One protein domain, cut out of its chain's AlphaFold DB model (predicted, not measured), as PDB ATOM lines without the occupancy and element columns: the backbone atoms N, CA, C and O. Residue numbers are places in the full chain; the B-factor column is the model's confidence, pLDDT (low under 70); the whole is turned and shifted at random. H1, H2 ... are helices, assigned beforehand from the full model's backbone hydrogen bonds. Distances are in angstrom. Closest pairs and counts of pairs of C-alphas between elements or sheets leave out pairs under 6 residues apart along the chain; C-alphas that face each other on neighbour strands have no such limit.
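Overview. This is residues 739 to 803 of the 803 residues of the protein "Predicted protein" of Physcomitrium patens (UniProt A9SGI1). Four short helices make a small all-helix body: H3 sits in the middle, packed on H1 at a steep tilt and folding back into H4 as a helical hairpin, while H2 lies at one end, touching no helix, and an unnamed tail, residues 792 to 803, follows H4. The 65 printed residues hold H1, H2, H3 and H4 in that order, all helix by class; the whole is compact, radius of gyration 12.3 A, spanning 32 by 30 by 17 A.

Along the chain. H1, residues 745 to 756, begins at C-alpha 745 (35.717, 16.700, 26.061) and spans 15.8 A. H2 is residues 761 to 767, 10.0 A; H3 is 771 to 778, 10.5 A. H4, residues 781 to 791, spans 15.0 A and ends at C-alpha 791 (33.877, 27.844, 19.258).

Arrangement. H1, with residues 748 to 752 alone, touches H3 at a steep tilt of 61 degrees; the closest C-alphas, Phe 752 and Phe 775, are 6.9 A apart. H3 and H4 touch, opposite ways at a shallow 20 degrees, C-alphas of Leu 776 and Gln 784 closest at 5.8 A. H2 and H3 meet only through their link; H2 and H4 are apart. Every O i to N i+4 pair is within hydrogen-bond range in H1, H2 and H3, but 4 of 7 in H4.

Size, cuts and confidence. The printed part has no cut and its three links between helices are tight. Residues 792 to 803 have no named element; pLDDT is under 70 in 24 residues, among them 790 to 803.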
ATOM      1  N   PRO A 739      23.998   8.942  20.589       64.19
ATOM      2  CA  PRO A 739      23.816   9.776  21.773       64.19
ATOM      3  C   PRO A 739      24.515   9.180  23.004       64.19
ATOM      4  O   PRO A 739      24.662   7.960  23.112       64.19
ATOM      5  N   ASN A 740      24.852  10.036  23.972       60.78
ATOM      6  CA  ASN A 740      25.359   9.685  25.304       60.78
ATOM      7  C   ASN A 740      26.658   8.866  25.278       60.78
ATOM      8  O   ASN A 740      26.743   7.765  25.835       60.78
ATOM      9  N   LYS A 741      27.700   9.430  24.662       70.19
ATOM     10  CA  LYS A 741      29.046   8.837  24.644       70.19
ATOM     11  C   LYS A 741      29.694   8.838  26.037       70.19
ATOM     12  O   LYS A 741      30.578   8.018  26.275       70.19
ATOM     13  N   ASN A 742      29.243   9.693  26.967       66.62
ATOM     14  CA  ASN A 742      29.767   9.821  28.338       66.62
ATOM     15  C   ASN A 742      31.289  10.091  28.384       66.62
ATOM     16  O   ASN A 742      31.982   9.705  29.329       66.62
ATOM     17  N   LEU A 743      31.826  10.739  27.346       76.44
ATOM     18  CA  LEU A 743      33.248  11.056  27.227       76.44
ATOM     19  C   LEU A 743      33.517  12.483  27.704       76.44
ATOM     20  O   LEU A 743      32.829  13.420  27.316       76.44
ATOM     21  N   GLN A 744      34.578  12.670  28.487       77.06
ATOM     22  CA  GLN A 744      35.104  14.004  28.776       77.06
ATOM     23  C   GLN A 744      35.592  14.662  27.472       77.06
ATOM     24  O   GLN A 744      36.186  13.978  26.640       77.06
ATOM     25  N   ALA A 745      35.413  15.978  27.308       76.38
ATOM     26  CA  ALA A 745      35.717  16.700  26.061       76.38
ATOM     27  C   ALA A 745      37.124  16.424  25.476       76.38
ATOM     28  O   ALA A 745      37.276  16.276  24.269       76.38
ATOM     29  N   THR A 746      38.148  16.268  26.321       76.94
ATOM     30  CA  THR A 746      39.522  15.919  25.903       76.94
ATOM     31  C   THR A 746      39.657  14.497  25.349       76.94
ATOM     32  O   THR A 746      40.468  14.247  24.459       76.94
ATOM     33  N   VAL A 747      38.865  13.553  25.864       76.75
ATOM     34  CA  VAL A 747      38.796  12.166  25.380       76.75
ATOM     35  C   VAL A 747      37.943  12.095  24.115       76.75
ATOM     36  O   VAL A 747      38.322  11.396  23.179       76.75
ATOM     37  N   LEU A 748      36.848  12.861  24.058       82.81
ATOM     38  CA  LEU A 748      36.015  13.006  22.866       82.81
ATOM     39  C   LEU A 748      36.820  13.576  21.691       82.81
ATOM     40  O   LEU A 748      36.757  13.007  20.611       82.81
ATOM     41  N   LEU A 749      37.616  14.632  21.905       82.06
ATOM     42  CA  LEU A 749      38.469  15.224  20.867       82.06
ATOM     43  C   LEU A 749      39.520  14.231  20.361       82.06
ATOM     44  O   LEU A 749      39.617  14.009  19.159       82.06
ATOM     45  N   ARG A 750      40.247  13.560  21.266       76.88
ATOM     46  CA  ARG A 750      41.224  12.527  20.879       76.88
ATOM     47  C   ARG A 750      40.574  11.386  20.093       76.88
ATOM     48  O   ARG A 750      41.181  10.877  19.155       76.88
ATOM     49  N   GLU A 751      39.379  10.949  20.484       78.00
ATOM     50  CA  GLU A 751      38.664   9.886  19.774       78.00
ATOM     51  C   GLU A 751      38.126  10.375  18.423       78.00
ATOM     52  O   GLU A 751      38.284   9.675  17.427       78.00
ATOM     53  N   PHE A 752      37.587  11.594  18.354       85.69
ATOM     54  CA  PHE A 752      37.160  12.230  17.109       85.69
ATOM     55  C   PHE A 752      38.329  12.356  16.127       85.69
ATOM     56  O   PHE A 752      38.211  11.896  15.000       85.69
ATOM     57  N   GLU A 753      39.485  12.872  16.552       81.50
ATOM     58  CA  GLU A 753      40.701  12.928  15.730       81.50
ATOM     59  C   GLU A 753      41.188  11.532  15.320       81.50
ATOM     60  O   GLU A 753      41.598  11.331  14.175       81.50
ATOM     61  N   ARG A 754      41.110  10.536  16.213       77.38
ATOM     62  CA  ARG A 754      41.456   9.139  15.901       77.38
ATOM     63  C   ARG A 754      40.543   8.546  14.830       77.38
ATOM     64  O   ARG A 754      41.029   7.807  13.981       77.38
ATOM     65  N   GLN A 755      39.246   8.849  14.838       76.44
ATOM     66  CA  GLN A 755      38.309   8.374  13.814       76.44
ATOM     67  C   GLN A 755      38.407   9.204  12.522       76.44
ATOM     68  O   GLN A 755      38.480   8.642  11.433       76.44
ATOM     69  N   TYR A 756      38.528  10.529  12.627       80.75
ATOM     70  CA  TYR A 756      38.702  11.438  11.491       80.75
ATOM     71  C   TYR A 756      39.998  11.149  10.724       80.75
ATOM     72  O   TYR A 756      40.015  11.144   9.498       80.75
ATOM     73  N   SER A 757      41.092  10.833  11.425       73.88
ATOM     74  CA  SER A 757      42.367  10.455  10.797       73.88
ATOM     75  C   SER A 757      42.316   9.122  10.040       73.88
ATOM     76  O   SER A 757      43.125   8.954   9.127       73.88
ATOM     77  N   GLN A 758      41.345   8.241  10.314       65.50
ATOM     78  CA  GLN A 758      41.109   7.010   9.543       65.50
ATOM     79  C   GLN A 758      40.341   7.245   8.227       65.50
ATOM     80  O   GLN A 758      40.364   6.370   7.371       65.50
ATOM     81  N   LEU A 759      39.697   8.403   8.027       67.00
ATOM     82  CA  LEU A 759      38.978   8.718   6.783       67.00
ATOM     83  C   LEU A 759      39.918   8.867   5.574       67.00
ATOM     84  O   LEU A 759      41.086   9.256   5.714       67.00
ATOM     85  N   SER A 760      39.390   8.649   4.370       60.72
ATOM     86  CA  SER A 760      40.149   8.821   3.126       60.72
ATOM     87  C   SER A 760      40.555  10.291   2.896       60.72
ATOM     88  O   SER A 760      39.963  11.216   3.458       60.72
ATOM     89  N   LYS A 761      41.574  10.555   2.059       64.25
ATOM     90  CA  LYS A 761      41.985  11.941   1.731       64.25
ATOM     91  C   LYS A 761      40.853  12.735   1.071       64.25
ATOM     92  O   LYS A 761      40.660  13.899   1.406       64.25
ATOM     93  N   VAL A 762      40.102  12.105   0.166       59.03
ATOM     94  CA  VAL A 762      38.957  12.729  -0.516       59.03
ATOM     95  C   VAL A 762      37.836  12.998   0.486       59.03
ATOM     96  O   VAL A 762      37.261  14.080   0.501       59.03
ATOM     97  N   GLU A 763      37.569  12.053   1.389       65.12
ATOM     98  CA  GLU A 763      36.527  12.215   2.403       65.12
ATOM     99  C   GLU A 763      36.851  13.332   3.393       65.12
ATOM    100  O   GLU A 763      35.972  14.149   3.662       65.12
ATOM    101  N   LYS A 764      38.104  13.424   3.857       70.94
ATOM    102  CA  LYS A 764      38.593  14.549   4.669       70.94
ATOM    103  C   LYS A 764      38.381  15.869   3.942       70.94
ATOM    104  O   LYS A 764      37.735  16.741   4.493       70.94
ATOM    105  N   LEU A 765      38.788  15.988   2.677       68.12
ATOM    106  CA  LEU A 765      38.551  17.209   1.892       68.12
ATOM    107  C   LEU A 765      37.056  17.578   1.776       68.12
ATOM    108  O   LEU A 765      36.735  18.761   1.776       68.12
ATOM    109  N   THR A 766      36.137  16.601   1.732       71.94
ATOM    110  CA  THR A 766      34.681  16.876   1.748       71.94
ATOM    111  C   THR A 766      34.101  17.212   3.125       71.94
ATOM    112  O   THR A 766      32.987  17.725   3.188       71.94
ATOM    113  N   LEU A 767      34.798  16.884   4.216       74.81
ATOM    114  CA  LEU A 767      34.305  17.013   5.594       74.81
ATOM    115  C   LEU A 767      35.058  18.081   6.403       74.81
ATOM    116  O   LEU A 767      34.544  18.511   7.427       74.81
ATOM    117  N   GLU A 768      36.226  18.537   5.938       76.06
ATOM    118  CA  GLU A 768      37.043  19.572   6.579       76.06
ATOM    119  C   GLU A 768      36.266  20.881   6.820       76.06
ATOM    120  O   GLU A 768      36.381  21.400   7.929       76.06
ATOM    121  N   PRO A 769      35.419  21.383   5.885       74.12
ATOM    122  CA  PRO A 769      34.614  22.585   6.129       74.12
ATOM    123  C   PRO A 769      33.636  22.433   7.303       74.12
ATOM    124  O   PRO A 769      33.468  23.361   8.082       74.12
ATOM    125  N   ASN A 770      33.059  21.240   7.485       79.31
ATOM    126  CA  ASN A 770      32.037  20.962   8.504       79.31
ATOM    127  C   ASN A 770      32.620  20.207   9.714       79.31
ATOM    128  O   ASN A 770      31.898  19.598  10.503       79.31
ATOM    129  N   LYS A 771      33.948  20.159   9.849       81.25
ATOM    130  CA  LYS A 771      34.644  19.320  10.836       81.25
ATOM    131  C   LYS A 771      34.322  19.717  12.276       81.25
ATOM    132  O   LYS A 771      34.243  18.849  13.143       81.25
ATOM    133  N   VAL A 772      34.107  21.011  12.507       79.31
ATOM    134  CA  VAL A 772      33.728  21.582  13.806       79.31
ATOM    135  C   VAL A 772      32.274  21.230  14.140       79.31
ATOM    136  O   VAL A 772      32.019  20.721  15.230       79.31
ATOM    137  N   ASP A 773      31.351  21.350  13.179       79.88
ATOM    138  CA  ASP A 773      29.957  20.899  13.330       79.88
ATOM    139  C   ASP A 773      29.871  19.407  13.652       79.88
ATOM    140  O   ASP A 773      29.137  18.989  14.542       79.88
ATOM    141  N   LEU A 774      30.648  18.584  12.942       84.81
ATOM    142  CA  LEU A 774      30.702  17.135  13.143       84.81
ATOM    143  C   LEU A 774      31.273  16.769  14.521       84.81
ATOM    144  O   LEU A 774      30.887  15.747  15.091       84.81
ATOM    145  N   PHE A 775      32.163  17.596  15.078       85.31
ATOM    146  CA  PHE A 775      32.652  17.450  16.449       85.31
ATOM    147  C   PHE A 775      31.595  17.869  17.484       85.31
ATOM    148  O   PHE A 775      31.384  17.143  18.457       85.31
ATOM    149  N   LEU A 776      30.878  18.975  17.254       80.12
ATOM    150  CA  LEU A 776      29.766  19.417  18.106       80.12
ATOM    151  C   LEU A 776      28.610  18.404  18.111       80.12
ATOM    152  O   LEU A 776      28.131  18.044  19.182       80.12
ATOM    153  N   GLN A 777      28.239  17.851  16.953       81.88
ATOM    154  CA  GLN A 777      27.262  16.756  16.831       81.88
ATOM    155  C   GLN A 777      27.719  15.462  17.521       81.88
ATOM    156  O   GLN A 777      26.894  14.630  17.896       81.88
ATOM    157  N   ALA A 778      29.032  15.259  17.686       80.94
ATOM    158  CA  ALA A 778      29.560  14.114  18.416       80.94
ATOM    159  C   ALA A 778      29.489  14.300  19.941       80.94
ATOM    160  O   ALA A 778      29.580  13.299  20.661       80.94
ATOM    161  N   ALA A 779      29.339  15.531  20.437       80.25
ATOM    162  CA  ALA A 779      29.236  15.834  21.857       80.25
ATOM    163  C   ALA A 779      27.834  15.530  22.410       80.25
ATOM    164  O   ALA A 779      26.820  15.658  21.732       80.25
ATOM    165  N   ASP A 780      27.778  15.131  23.681       74.50
ATOM    166  CA  ASP A 780      26.510  14.999  24.401       74.50
ATOM    167  C   ASP A 780      25.975  16.407  24.741       74.50
ATOM    168  O   ASP A 780      26.771  17.317  24.965       74.50
ATOM    169  N   GLY A 781      24.653  16.608  24.818       72.25
ATOM    170  CA  GLY A 781      24.047  17.956  24.884       72.25
ATOM    171  C   GLY A 781      24.609  18.893  25.972       72.25
ATOM    172  O   GLY A 781      24.859  20.062  25.707       72.25
ATOM    173  N   GLU A 782      24.926  18.373  27.164       73.12
ATOM    174  CA  GLU A 782      25.529  19.156  28.266       73.12
ATOM    175  C   GLU A 782      26.999  19.570  28.009       73.12
ATOM    176  O   GLU A 782      27.552  20.422  28.709       73.12
ATOM    177  N   LEU A 783      27.673  18.926  27.052       74.25
ATOM    178  CA  LEU A 783      28.994  19.311  26.551       74.25
ATOM    179  C   LEU A 783      28.873  20.210  25.320       74.25
ATOM    180  O   LEU A 783      29.658  21.146  25.207       74.25
ATOM    181  N   GLN A 784      27.887  19.970  24.451       75.94
ATOM    182  CA  GLN A 784      27.591  20.831  23.305       75.94
ATOM    183  C   GLN A 784      27.284  22.265  23.769       75.94
ATOM    184  O   GLN A 784      28.015  23.174  23.388       75.94
ATOM    185  N   GLU A 785      26.351  22.449  24.714       75.56
ATOM    186  CA  GLU A 785      26.002  23.758  25.310       75.56
ATOM    187  C   GLU A 785      27.199  24.498  25.952       75.56
ATOM    188  O   GLU A 785      27.148  25.708  26.175       75.56
ATOM    189  N   LYS A 786      28.290  23.787  26.277       77.19
ATOM    190  CA  LYS A 786      29.520  24.362  26.853       77.19
ATOM    191  C   LYS A 786      30.624  24.611  25.827       77.19
ATOM    192  O   LYS A 786      31.525  25.390  26.119       77.19
ATOM    193  N   LEU A 787      30.596  23.924  24.686       74.00
ATOM    194  CA  LEU A 787      31.601  24.019  23.621       74.00
ATOM    195  C   LEU A 787      31.178  25.001  22.528       74.00
ATOM    196  O   LEU A 787      32.017  25.748  22.038       74.00
ATOM    197  N   GLU A 788      29.891  25.040  22.197       73.75
ATOM    198  CA  GLU A 788      29.287  25.936  21.208       73.75
ATOM    199  C   GLU A 788      29.669  27.420  21.444       73.75
ATOM    200  O   GLU A 788      30.332  27.986  20.577       73.75
ATOM    201  N   PRO A 789      29.467  28.036  22.633       70.56
ATOM    202  CA  PRO A 789      29.884  29.425  22.890       70.56
ATOM    203  C   PRO A 789      31.405  29.633  23.068       70.56
ATOM    204  O   PRO A 789      31.842  30.757  23.318       70.56
ATOM    205  N   LEU A 790      32.219  28.569  23.015       65.56
ATOM    206  CA  LEU A 790      33.691  28.650  23.018       65.56
ATOM    207  C   LEU A 790      34.291  28.538  21.613       65.56
ATOM    208  O   LEU A 790      35.446  28.916  21.425       65.56
ATOM    209  N   LEU A 791      33.522  27.998  20.667       63.91
ATOM    210  CA  LEU A 791      33.877  27.844  19.258       63.91
ATOM    211  C   LEU A 791      33.143  28.862  18.372       63.91
ATOM    212  O   LEU A 791      33.449  28.953  17.192       63.91
ATOM    213  N   GLU A 792      32.202  29.635  18.917       59.12
ATOM    214  CA  GLU A 792      31.505  30.722  18.222       59.12
ATOM    215  C   GLU A 792      32.477  31.873  17.886       59.12
ATOM    216  O   GLU A 792      32.847  32.665  18.762       59.12
ATOM    217  N   ASP A 793      32.910  31.967  16.620       53.53
ATOM    218  CA  ASP A 793      33.715  33.104  16.155       53.53
ATOM    219  C   ASP A 793      32.811  34.321  15.921       53.53
ATOM    220  O   ASP A 793      31.712  34.211  15.380       53.53
ATOM    221  N   LYS A 794      33.276  35.503  16.329       52.78
ATOM    222  CA  LYS A 794      32.504  36.754  16.243       52.78
ATOM    223  C   LYS A 794      32.866  37.608  15.034       52.78
ATOM    224  O   LYS A 794      32.299  38.691  14.886       52.78
ATOM    225  N   GLU A 795      33.806  37.153  14.205       54.88
ATOM    226  CA  GLU A 795      34.277  37.881  13.020       54.88
ATOM    227  C   GLU A 795      33.874  37.243  11.672       54.88
ATOM    228  O   GLU A 795      34.009  37.910  10.647       54.88
ATOM    229  N   GLU A 796      33.325  36.020  11.644       48.59
ATOM    230  CA  GLU A 796      32.851  35.354  10.414       48.59
ATOM    231  C   GLU A 796      31.320  35.141  10.426       48.59
ATOM    232  O   GLU A 796      30.756  34.650  11.402       48.59
ATOM    233  N   ASP A 797      30.641  35.487   9.321       44.75
ATOM    234  CA  ASP A 797      29.164  35.455   9.167       44.75
ATOM    235  C   ASP A 797      28.545  34.035   9.259       44.75
ATOM    236  O   ASP A 797      27.323  33.895   9.288       44.75
ATOM    237  N   GLU A 798      29.374  32.983   9.322       51.69
ATOM    238  CA  GLU A 798      28.969  31.576   9.513       51.69
ATOM    239  C   GLU A 798      29.550  30.942  10.805       51.69
ATOM    240  O   GLU A 798      29.695  29.729  10.916       51.69
ATOM    241  N   GLY A 799      29.810  31.758  11.832       50.88
ATOM    242  CA  GLY A 799      29.495  31.416  13.229       50.88
ATOM    243  C   GLY A 799      30.332  30.383  14.001       50.88
ATOM    244  O   GLY A 799      30.108  30.279  15.204       50.88
ATOM    245  N   LEU A 800      31.283  29.645  13.412       52.62
ATOM    246  CA  LEU A 800      32.156  28.713  14.155       52.62
ATOM    247  C   LEU A 800      33.628  28.741  13.692       52.62
ATOM    248  O   LEU A 800      33.931  28.656  12.505       52.62
ATOM    249  N   THR A 801      34.563  28.804  14.648       52.44
ATOM    250  CA  THR A 801      36.015  28.904  14.420       52.44
ATOM    251  C   THR A 801      36.577  27.675  13.701       52.44
ATOM    252  O   THR A 801      36.547  26.569  14.241       52.44
ATOM    253  N   THR A 802      37.227  27.867  12.553       48.38
ATOM    254  CA  THR A 802      37.900  26.799  11.778       48.38
ATOM    255  C   THR A 802      39.335  26.460  12.239       48.38
ATOM    256  O   THR A 802      40.058  25.765  11.520       48.38
ATOM    257  N   LYS A 803      39.782  26.951  13.408       43.47
ATOM    258  CA  LYS A 803      41.185  26.918  13.883       43.47
ATOM    259  C   LYS A 803      41.412  26.075  15.136       43.47
ATOM    260  O   LYS A 803      40.580  26.167  16.059       43.47
TER     261      LYS A 803